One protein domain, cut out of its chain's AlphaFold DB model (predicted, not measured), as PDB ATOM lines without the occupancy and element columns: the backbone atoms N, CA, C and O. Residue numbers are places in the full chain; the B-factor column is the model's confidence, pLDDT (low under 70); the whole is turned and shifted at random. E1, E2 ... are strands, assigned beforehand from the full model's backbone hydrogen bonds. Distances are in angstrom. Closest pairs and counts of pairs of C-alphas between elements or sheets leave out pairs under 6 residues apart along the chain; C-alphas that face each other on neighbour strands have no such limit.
ATOM      1  N   VAL A1004       5.880 -36.416 -16.389       84.81
ATOM      2  CA  VAL A1004       5.987 -35.587 -15.186       84.81
ATOM      3  C   VAL A1004       7.079 -34.562 -15.420       84.81
ATOM      4  O   VAL A1004       8.141 -34.881 -15.944       84.81
ATOM      5  N   THR A1005       6.818 -33.323 -15.019       88.94
ATOM      6  CA  THR A1005       7.792 -32.238 -15.107       88.94
ATOM      7  C   THR A1005       8.201 -31.816 -13.708       88.94
ATOM      8  O   THR A1005       7.353 -31.442 -12.896       88.94
ATOM      9  N   HIS A1006       9.505 -31.828 -13.447       91.00
ATOM     10  CA  HIS A1006      10.096 -31.282 -12.233       91.00
ATOM     11  C   HIS A1006      11.110 -30.192 -12.594       91.00
ATOM     12  O   HIS A1006      11.886 -30.335 -13.539       91.00
ATOM     13  N   THR A1007      11.112 -29.091 -11.844       91.19
ATOM     14  CA  THR A1007      12.027 -27.968 -12.075       91.19
ATOM     15  C   THR A1007      13.000 -27.850 -10.915       91.19
ATOM     16  O   THR A1007      12.651 -27.341  -9.849       91.19
ATOM     17  N   PHE A1008      14.235 -28.284 -11.157       91.12
ATOM     18  CA  PHE A1008      15.370 -27.973 -10.299       91.12
ATOM     19  C   PHE A1008      15.896 -26.572 -10.617       91.12
ATOM     20  O   PHE A1008      15.608 -25.994 -11.668       91.12
ATOM     21  N   SER A1009      16.731 -26.016  -9.742       89.88
ATOM     22  CA  SER A1009      17.366 -24.725 -10.038       89.88
ATOM     23  C   SER A1009      18.355 -24.756 -11.214       89.88
ATOM     24  O   SER A1009      18.633 -23.702 -11.785       89.88
ATOM     25  N   SER A1010      18.858 -25.936 -11.597       86.00
ATOM     26  CA  SER A1010      19.702 -26.133 -12.784       86.00
ATOM     27  C   SER A1010      18.919 -26.230 -14.096       86.00
ATOM     28  O   SER A1010      19.496 -25.997 -15.154       86.00
ATOM     29  N   GLY A1011      17.626 -26.568 -14.053       89.06
ATOM     30  CA  GLY A1011      16.831 -26.809 -15.255       89.06
ATOM     31  C   GLY A1011      15.487 -27.485 -14.987       89.06
ATOM     32  O   GLY A1011      15.213 -27.980 -13.892       89.06
ATOM     33  N   THR A1012      14.642 -27.503 -16.016       91.00
ATOM     34  CA  THR A1012      13.358 -28.213 -16.011       91.00
ATOM     35  C   THR A1012      13.510 -29.530 -16.751       91.00
ATOM     36  O   THR A1012      13.886 -29.529 -17.919       91.00
ATOM     37  N   TYR A1013      13.165 -30.625 -16.083       88.44
ATOM     38  CA  TYR A1013      13.281 -31.982 -16.599       88.44
ATOM     39  C   TYR A1013      11.886 -32.581 -16.733       88.44
ATOM     40  O   TYR A1013      11.085 -32.517 -15.796       88.44
ATOM     41  N   THR A1014      11.586 -33.128 -17.909       88.75
ATOM     42  CA  THR A1014      10.321 -33.815 -18.188       88.75
ATOM     43  C   THR A1014      10.644 -35.277 -18.447       88.75
ATOM     44  O   THR A1014      11.429 -35.571 -19.336       88.75
ATOM     45  N   PHE A1015      10.068 -36.165 -17.647       87.94
ATOM     46  CA  PHE A1015      10.420 -37.579 -17.600       87.94
ATOM     47  C   PHE A1015       9.165 -38.444 -17.514       87.94
ATOM     48  O   PHE A1015       8.092 -37.973 -17.123       87.94
ATOM     49  N   LEU A1016       9.275 -39.717 -17.877       84.12
ATOM     50  CA  LEU A1016       8.147 -40.638 -17.819       84.12
ATOM     51  C   LEU A1016       7.826 -41.035 -16.375       84.12
ATOM     52  O   LEU A1016       8.665 -41.545 -15.642       84.12
ATOM     53  N   ARG A1017       6.563 -40.874 -15.968       80.25
ATOM     54  CA  ARG A1017       6.122 -41.140 -14.586       80.25
ATOM     55  C   ARG A1017       6.155 -42.617 -14.172       80.25
ATOM     56  O   ARG A1017       6.115 -42.935 -12.988       80.25
ATOM     57  N   ASN A1018       6.173 -43.513 -15.158       78.75
ATOM     58  CA  ASN A1018       6.133 -44.969 -14.991       78.75
ATOM     59  C   ASN A1018       7.395 -45.642 -15.528       78.75
ATOM     60  O   ASN A1018       7.356 -46.824 -15.863       78.75
ATOM     61  N   ALA A1019       8.477 -44.888 -15.667       82.75
ATOM     62  CA  ALA A1019       9.755 -45.437 -16.054       82.75
ATOM     63  C   ALA A1019      10.885 -44.660 -15.383       82.75
ATOM     64  O   ALA A1019      10.692 -43.535 -14.923       82.75
ATOM     65  N   TYR A1020      12.057 -45.265 -15.296       86.38
ATOM     66  CA  TYR A1020      13.263 -44.568 -14.862       86.38
ATOM     67  C   TYR A1020      14.456 -45.057 -15.689       86.38
ATOM     68  O   TYR A1020      14.430 -46.195 -16.164       86.38
ATOM     69  N   ALA A1021      15.450 -44.190 -15.874       86.06
ATOM     70  CA  ALA A1021      16.621 -44.468 -16.699       86.06
ATOM     71  C   ALA A1021      17.467 -45.596 -16.092       86.06
ATOM     72  O   ALA A1021      17.680 -45.657 -14.873       86.06
ATOM     73  N   LEU A1022      17.931 -46.514 -16.931       79.81
ATOM     74  CA  LEU A1022      18.893 -47.534 -16.545       79.81
ATOM     75  C   LEU A1022      20.303 -46.975 -16.747       79.81
ATOM     76  O   LEU A1022      20.596 -46.416 -17.788       79.81
ATOM     77  N   GLU A1023      21.203 -47.187 -15.781       66.75
ATOM     78  CA  GLU A1023      22.597 -46.684 -15.811       66.75
ATOM     79  C   GLU A1023      23.497 -47.350 -16.878       66.75
ATOM     80  O   GLU A1023      24.711 -47.467 -16.700       66.75
ATOM     81  N   THR A1024      22.912 -47.894 -17.937       60.53
ATOM     82  CA  THR A1024      23.589 -48.623 -19.011       60.53
ATOM     83  C   THR A1024      23.638 -47.842 -20.320       60.53
ATOM     84  O   THR A1024      24.204 -48.351 -21.289       60.53
ATOM     85  N   ASP A1025      23.065 -46.640 -20.367       60.03
ATOM     86  CA  ASP A1025      23.064 -45.781 -21.545       60.03
ATOM     87  C   ASP A1025      24.332 -44.910 -21.665       60.03
ATOM     88  O   ASP A1025      25.218 -44.880 -20.809       60.03
ATOM     89  N   ALA A1026      24.485 -44.280 -22.833       62.00
ATOM     90  CA  ALA A1026      25.660 -43.488 -23.207       62.00
ATOM     91  C   ALA A1026      25.639 -42.058 -22.632       62.00
ATOM     92  O   ALA A1026      26.547 -41.265 -22.911       62.00
ATOM     93  N   ASP A1027      24.617 -41.747 -21.837       65.81
ATOM     94  CA  ASP A1027      24.251 -40.411 -21.403       65.81
ATOM     95  C   ASP A1027      24.197 -40.410 -19.884       65.81
ATOM     96  O   ASP A1027      23.157 -40.513 -19.263       65.81
ATOM     97  N   TRP A1028      25.369 -40.337 -19.258       68.38
ATOM     98  CA  TRP A1028      25.474 -40.295 -17.805       68.38
ATOM     99  C   TRP A1028      24.787 -39.044 -17.248       68.38
ATOM    100  O   TRP A1028      25.359 -37.946 -17.177       68.38
ATOM    101  N   ASP A1029      23.538 -39.224 -16.855       75.44
ATOM    102  CA  ASP A1029      22.616 -38.159 -16.542       75.44
ATOM    103  C   ASP A1029      21.807 -38.473 -15.271       75.44
ATOM    104  O   ASP A1029      22.261 -39.177 -14.359       75.44
ATOM    105  N   LEU A1030      20.672 -37.795 -15.111       85.88
ATOM    106  CA  LEU A1030      19.816 -38.005 -13.952       85.88
ATOM    107  C   LEU A1030      18.990 -39.279 -14.176       85.88
ATOM    108  O   LEU A1030      18.545 -39.508 -15.284       85.88
ATOM    109  N   PRO A1031      18.659 -40.051 -13.128       85.94
ATOM    110  CA  PRO A1031      18.060 -41.389 -13.223       85.94
ATOM    111  C   PRO A1031      16.564 -41.359 -13.600       85.94
ATOM    112  O   PRO A1031      15.754 -42.109 -13.056       85.94
ATOM    113  N   MET A1032      16.153 -40.423 -14.445       87.12
ATOM    114  CA  MET A1032      14.787 -40.072 -14.797       87.12
ATOM    115  C   MET A1032      14.618 -40.418 -16.268       87.12
ATOM    116  O   MET A1032      15.343 -39.861 -17.064       87.12
ATOM    117  N   CYS A1033      13.662 -41.277 -16.623       86.44
ATOM    118  CA  CYS A1033      13.533 -41.719 -18.012       86.44
ATOM    119  C   CYS A1033      13.130 -40.563 -18.954       86.44
ATOM    120  O   CYS A1033      11.979 -40.105 -18.875       86.44
ATOM    121  N   MET A1034      14.034 -40.112 -19.823       84.69
ATOM    122  CA  MET A1034      13.820 -39.117 -20.884       84.69
ATOM    123  C   MET A1034      13.973 -39.756 -22.283       84.69
ATOM    124  O   MET A1034      13.921 -40.976 -22.429       84.69
ATOM    125  N   GLY A1035      13.981 -38.945 -23.347       79.00
ATOM    126  CA  GLY A1035      14.118 -39.433 -24.727       79.00
ATOM    127  C   GLY A1035      15.529 -39.940 -25.043       79.00
ATOM    128  O   GLY A1035      16.486 -39.475 -24.442       79.00
ATOM    129  N   ASP A1036      15.638 -40.850 -26.017       78.44
ATOM    130  CA  ASP A1036      16.876 -41.533 -26.437       78.44
ATOM    131  C   ASP A1036      17.546 -42.412 -25.345       78.44
ATOM    132  O   ASP A1036      18.699 -42.817 -25.495       78.44
ATOM    133  N   GLU A1037      16.812 -42.771 -24.285       80.94
ATOM    134  CA  GLU A1037      17.310 -43.566 -23.152       80.94
ATOM    135  C   GLU A1037      16.816 -45.019 -23.142       80.94
ATOM    136  O   GLU A1037      15.781 -45.381 -23.721       80.94
ATOM    137  N   GLN A1038      17.532 -45.853 -22.384       83.69
ATOM    138  CA  GLN A1038      17.059 -47.172 -21.992       83.69
ATOM    139  C   GLN A1038      16.374 -47.093 -20.626       83.69
ATOM    140  O   GLN A1038      16.998 -46.773 -19.616       83.69
ATOM    141  N   CYS A1039      15.090 -47.438 -20.556       86.38
ATOM    142  CA  CYS A1039      14.290 -47.189 -19.363       86.38
ATOM    143  C   CYS A1039      13.618 -48.441 -18.819       86.38
ATOM    144  O   CYS A1039      12.951 -49.164 -19.557       86.38
ATOM    145  N   LEU A1040      13.674 -48.648 -17.498       86.19
ATOM    146  CA  LEU A1040      12.856 -49.675 -16.861       86.19
ATOM    147  C   LEU A1040      11.391 -49.233 -16.848       86.19
ATOM    148  O   LEU A1040      11.019 -48.320 -16.110       86.19
ATOM    149  N   TYR A1041      10.561 -49.906 -17.634       84.00
ATOM    150  CA  TYR A1041       9.133 -49.670 -17.757       84.00
ATOM    151  C   TYR A1041       8.335 -50.395 -16.666       84.00
ATOM    152  O   TYR A1041       8.603 -51.543 -16.319       84.00
ATOM    153  N   THR A1042       7.310 -49.732 -16.124       78.50
ATOM    154  CA  THR A1042       6.474 -50.234 -15.012       78.50
ATOM    155  C   THR A1042       7.295 -50.706 -13.803       78.50
ATOM    156  O   THR A1042       7.114 -51.832 -13.325       78.50
ATOM    157  N   PRO A1043       8.189 -49.846 -13.269       77.94
ATOM    158  CA  PRO A1043       8.978 -50.165 -12.092       77.94
ATOM    159  C   PRO A1043       8.058 -50.567 -10.939       77.94
ATOM    160  O   PRO A1043       6.936 -50.069 -10.798       77.94
ATOM    161  N   ASN A1044       8.532 -51.466 -10.086       79.69
ATOM    162  CA  ASN A1044       7.820 -51.747  -8.847       79.69
ATOM    163  C   ASN A1044       7.814 -50.490  -7.962       79.69
ATOM    164  O   ASN A1044       8.739 -49.672  -7.991       79.69
ATOM    165  N   LEU A1045       6.784 -50.361  -7.129       83.12
ATOM    166  CA  LEU A1045       6.773 -49.352  -6.078       83.12
ATOM    167  C   LEU A1045       7.914 -49.626  -5.087       83.12
ATOM    168  O   LEU A1045       8.124 -50.761  -4.655       83.12
ATOM    169  N   GLY A1046       8.609 -48.572  -4.665       86.38
ATOM    170  CA  GLY A1046       9.676 -48.654  -3.674       86.38
ATOM    171  C   GLY A1046      11.038 -49.001  -4.273       86.38
ATOM    172  O   GLY A1046      11.320 -48.723  -5.433       86.38
ATOM    173  N   VAL A1047      11.930 -49.553  -3.450       85.31
ATOM    174  CA  VAL A1047      13.349 -49.761  -3.811       85.31
ATOM    175  C   VAL A1047      13.615 -50.984  -4.663       85.31
ATOM    176  O   VAL A1047      14.596 -51.033  -5.400       85.31
ATOM    177  N   TYR A1048      12.775 -51.998  -4.510       83.38
ATOM    178  CA  TYR A1048      12.943 -53.273  -5.172       83.38
ATOM    179  C   TYR A1048      12.404 -53.144  -6.588       83.38
ATOM    180  O   TYR A1048      11.250 -52.775  -6.725       83.38
ATOM    181  N   GLN A1049      13.197 -53.443  -7.618       80.06
ATOM    182  CA  GLN A1049      12.798 -53.207  -9.014       80.06
ATOM    183  C   GLN A1049      12.565 -54.485  -9.830       80.06
ATOM    184  O   GLN A1049      11.844 -54.432 -10.816       80.06
ATOM    185  N   GLY A1050      13.012 -55.649  -9.352       75.50
ATOM    186  CA  GLY A1050      12.790 -56.947  -9.997       75.50
ATOM    187  C   GLY A1050      13.966 -57.905  -9.791       75.50
ATOM    188  O   GLY A1050      14.935 -57.572  -9.105       75.50
ATOM    189  N   HIS A1051      13.866 -59.110 -10.358       69.69
ATOM    190  CA  HIS A1051      14.946 -60.103 -10.445       69.69
ATOM    191  C   HIS A1051      15.003 -60.693 -11.873       69.69
ATOM    192  O   HIS A1051      14.073 -60.512 -12.653       69.69
ATOM    193  N   ALA A1052      16.066 -61.446 -12.191       66.94
ATOM    194  CA  ALA A1052      16.434 -61.927 -13.537       66.94
ATOM    195  C   ALA A1052      17.059 -60.845 -14.443       66.94
ATOM    196  O   ALA A1052      17.231 -59.701 -14.029       66.94
ATOM    197  N   GLY A1053      17.509 -61.238 -15.640       74.75
ATOM    198  CA  GLY A1053      18.049 -60.297 -16.626       74.75
ATOM    199  C   GLY A1053      16.964 -59.364 -17.168       74.75
ATOM    200  O   GLY A1053      15.788 -59.737 -17.190       74.75
ATOM    201  N   LEU A1054      17.372 -58.170 -17.597       83.00
ATOM    202  CA  LEU A1054      16.502 -57.238 -18.313       83.00
ATOM    203  C   LEU A1054      16.123 -57.819 -19.682       83.00
ATOM    204  O   LEU A1054      16.950 -58.443 -20.353       83.00
ATOM    205  N   THR A1055      14.869 -57.629 -20.072       85.94
ATOM    206  CA  THR A1055      14.320 -58.003 -21.377       85.94
ATOM    207  C   THR A1055      13.514 -56.847 -21.955       85.94
ATOM    208  O   THR A1055      12.973 -56.042 -21.202       85.94
ATOM    209  N   ASP A1056      13.379 -56.797 -23.280       84.50
ATOM    210  CA  ASP A1056      12.466 -55.866 -23.954       84.50
ATOM    211  C   ASP A1056      11.032 -56.068 -23.430       84.50
ATOM    212  O   ASP A1056      10.518 -57.190 -23.417       84.50
ATOM    213  N   SER A1057      10.406 -54.980 -22.979       79.56
ATOM    214  CA  SER A1057       9.030 -54.969 -22.467       79.56
ATOM    215  C   SER A1057       7.967 -55.154 -23.558       79.56
ATOM    216  O   SER A1057       6.789 -55.366 -23.262       79.56
ATOM    217  N   GLY A1058       8.350 -55.045 -24.834       79.31
ATOM    218  CA  GLY A1058       7.448 -55.086 -25.981       79.31
ATOM    219  C   GLY A1058       6.610 -53.819 -26.160       79.31
ATOM    220  O   GLY A1058       5.748 -53.783 -27.047       79.31
ATOM    221  N   CYS A1059       6.832 -52.779 -25.348       78.75
ATOM    222  CA  CYS A1059       6.196 -51.486 -25.548       78.75
ATOM    223  C   CYS A1059       6.804 -50.766 -26.755       78.75
ATOM    224  O   CYS A1059       8.017 -50.651 -26.895       78.75
ATOM    225  N   THR A1060       5.943 -50.268 -27.641       74.94
ATOM    226  CA  THR A1060       6.378 -49.481 -28.797       74.94
ATOM    227  C   THR A1060       6.779 -48.074 -28.372       74.94
ATOM    228  O   THR A1060       6.155 -47.505 -27.476       74.94
ATOM    229  N   ASP A1061       7.754 -47.502 -29.074       68.19
ATOM    230  CA  ASP A1061       8.179 -46.112 -28.897       68.19
ATOM    231  C   ASP A1061       6.998 -45.122 -29.008       68.19
ATOM    232  O   ASP A1061       6.012 -45.365 -29.719       68.19
ATOM    233  N   LEU A1062       7.110 -43.981 -28.326       71.62
ATOM    234  CA  LEU A1062       6.148 -42.877 -28.350       71.62
ATOM    235  C   LEU A1062       6.292 -42.067 -29.651       71.62
ATOM    236  O   LEU A1062       6.593 -40.872 -29.653       71.62
ATOM    237  N   VAL A1063       6.069 -42.731 -30.790       57.66
ATOM    238  CA  VAL A1063       6.296 -42.177 -32.130       57.66
ATOM    239  C   VAL A1063       5.486 -40.887 -32.329       57.66
ATOM    240  O   VAL A1063       4.268 -40.918 -32.515       57.66
ATOM    241  N   GLY A1064       6.182 -39.745 -32.343       61.22
ATOM    242  CA  GLY A1064       5.614 -38.424 -32.635       61.22
ATOM    243  C   GLY A1064       5.736 -37.375 -31.525       61.22
ATOM    244  O   GLY A1064       5.375 -36.224 -31.783       61.22
ATOM    245  N   ASP A1065       6.252 -37.720 -30.339       68.50
ATOM    246  CA  ASP A1065       6.596 -36.736 -29.304       68.50
ATOM    247  C   ASP A1065       8.076 -36.313 -29.423       68.50
ATOM    248  O   ASP A1065       8.958 -37.169 -29.380       68.50
ATOM    249  N   PRO A1066       8.389 -35.013 -29.580       70.38
ATOM    250  CA  PRO A1066       9.770 -34.543 -29.715       70.38
ATOM    251  C   PRO A1066      10.579 -34.598 -28.405       70.38
ATOM    252  O   PRO A1066      11.770 -34.307 -28.437       70.38
ATOM    253  N   THR A1067       9.947 -34.911 -27.270       76.38
ATOM    254  CA  THR A1067      10.550 -34.988 -25.927       76.38
ATOM    255  C   THR A1067      10.913 -36.424 -25.538       76.38
ATOM    256  O   THR A1067      11.851 -36.617 -24.774       76.38
ATOM    257  N   PHE A1068      10.182 -37.423 -26.049       79.56
ATOM    258  CA  PHE A1068      10.287 -38.837 -25.651       79.56
ATOM    259  C   PHE A1068      10.471 -39.785 -26.846       79.56
ATOM    260  O   PHE A1068       9.871 -40.856 -26.883       79.56
ATOM    261  N   GLY A1069      11.240 -39.376 -27.854       76.50
ATOM    262  CA  GLY A1069      11.544 -40.237 -29.002       76.50
ATOM    263  C   GLY A1069      12.615 -41.285 -28.683       76.50
ATOM    264  O   GLY A1069      13.482 -41.029 -27.854       76.50
ATOM    265  N   ASN A1070      12.571 -42.427 -29.377       77.56
ATOM    266  CA  ASN A1070      13.555 -43.516 -29.337       77.56
ATOM    267  C   ASN A1070      13.815 -44.121 -27.943       77.56
ATOM    268  O   ASN A1070      14.950 -44.485 -27.642       77.56
ATOM    269  N   ILE A1071      12.790 -44.254 -27.100       81.69
ATOM    270  CA  ILE A1071      12.964 -44.889 -25.784       81.69
ATOM    271  C   ILE A1071      12.981 -46.412 -25.930       81.69
ATOM    272  O   ILE A1071      12.058 -47.001 -26.498       81.69
ATOM    273  N   ASP A1072      14.002 -47.056 -25.362       84.69
ATOM    274  CA  ASP A1072      14.094 -48.513 -25.252       84.69
ATOM    275  C   ASP A1072      13.511 -48.983 -23.908       84.69
ATOM    276  O   ASP A1072      14.153 -48.904 -22.855       84.69
ATOM    277  N   PHE A1073      12.261 -49.452 -23.927       86.19
ATOM    278  CA  PHE A1073      11.558 -49.890 -22.722       86.19
ATOM    279  C   PHE A1073      11.948 -51.313 -22.308       86.19
ATOM    280  O   PHE A1073      11.547 -52.300 -22.929       86.19
ATOM    281  N   GLN A1074      12.627 -51.418 -21.171       87.19
ATOM    282  CA  GLN A1074      13.061 -52.667 -20.553       87.19
ATOM    283  C   GLN A1074      12.139 -53.092 -19.406       87.19
ATOM    284  O   GLN A1074      11.554 -52.263 -18.714       87.19
ATOM    285  N   GLU A1075      12.061 -54.390 -19.139       84.38
ATOM    286  CA  GLU A1075      11.425 -54.963 -17.953       84.38
ATOM    287  C   GLU A1075      12.282 -56.080 -17.344       84.38
ATOM    288  O   GLU A1075      13.151 -56.659 -17.997       84.38
ATOM    289  N   PHE A1076      12.038 -56.411 -16.077       79.88
ATOM    290  CA  PHE A1076      12.609 -57.614 -15.474       79.88
ATOM    291  C   PHE A1076      11.767 -58.837 -15.839       79.88
ATOM    292  O   PHE A1076      10.550 -58.834 -15.640       79.88
ATOM    293  N   GLY A1077      12.419 -59.922 -16.274       66.94
ATOM    294  CA  GLY A1077      11.727 -61.162 -16.656       66.94
ATOM    295  C   GLY A1077      10.882 -61.795 -15.537       66.94
ATOM    296  O   GLY A1077       9.957 -62.559 -15.813       66.94
ATOM    297  N   THR A1078      11.157 -61.465 -14.269       66.00
ATOM    298  CA  THR A1078      10.356 -61.862 -13.098       66.00
ATOM    299  C   THR A1078      10.356 -60.768 -12.023       66.00
ATOM    300  O   THR A1078      11.395 -60.178 -11.738       66.00
ATOM    301  N   ASN A1079       9.218 -60.546 -11.351       60.25
ATOM    302  CA  ASN A1079       9.186 -59.754 -10.111       60.25
ATOM    303  C   ASN A1079       9.065 -60.729  -8.941       60.25
ATOM    304  O   ASN A1079       8.128 -61.524  -8.919       60.25
TER     305      ASN A1079
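This is residues 1004 to 1079 of the 1082 residues of an uncharacterized protein of Spirochaetaceae bacterium (UniProt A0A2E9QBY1). A small twisted sheet of short strands, E3, E4, E6, E5 in that order, has a separate hairpin, E1 and E2, beyond one end, whose residues 1007 to 1012 stick out. The 76 printed residues hold six strands, E1 to E6, and no named helix: all strand, though under half, 31, are in named elements. The sheet is mixed; the whole is compact, radius of gyration of the C-alphas 12.5 A, spans 37 by 28 by 22 A.

E1, residues 1004 to 1008, and E2, 1011 to 1016, form an antiparallel hairpin; N 1006 and O 1013 are 2.9 A apart. E2 and E3, 1019 to 1021, meet only through their link. E3 and E4, 1038 to 1041, form an antiparallel hairpin; N 1040 and O 1020 are 2.9 A apart. E4 is parallel to E6, 1072 to 1078; N 1041 and O 1074 are 2.8 A apart. E5, 1051 to 1056, and E6 form an antiparallel hairpin; N 1075 and O 1055 are 2.8 A apart.

E1 begins at C-alpha 1004 (5.987, -35.587, -15.186); E6, 18.4 A long, ends at C-alpha 1078 (10.356, -61.862, -13.098).

The C-alphas farthest apart, Ser 1009 and Thr 1078, are 37.9 A apart. The printed part has no cut. The links E3 to E4 and E5 to E6 are long. Fifteen residues are under pLDDT 70, among them 1023 to 1028.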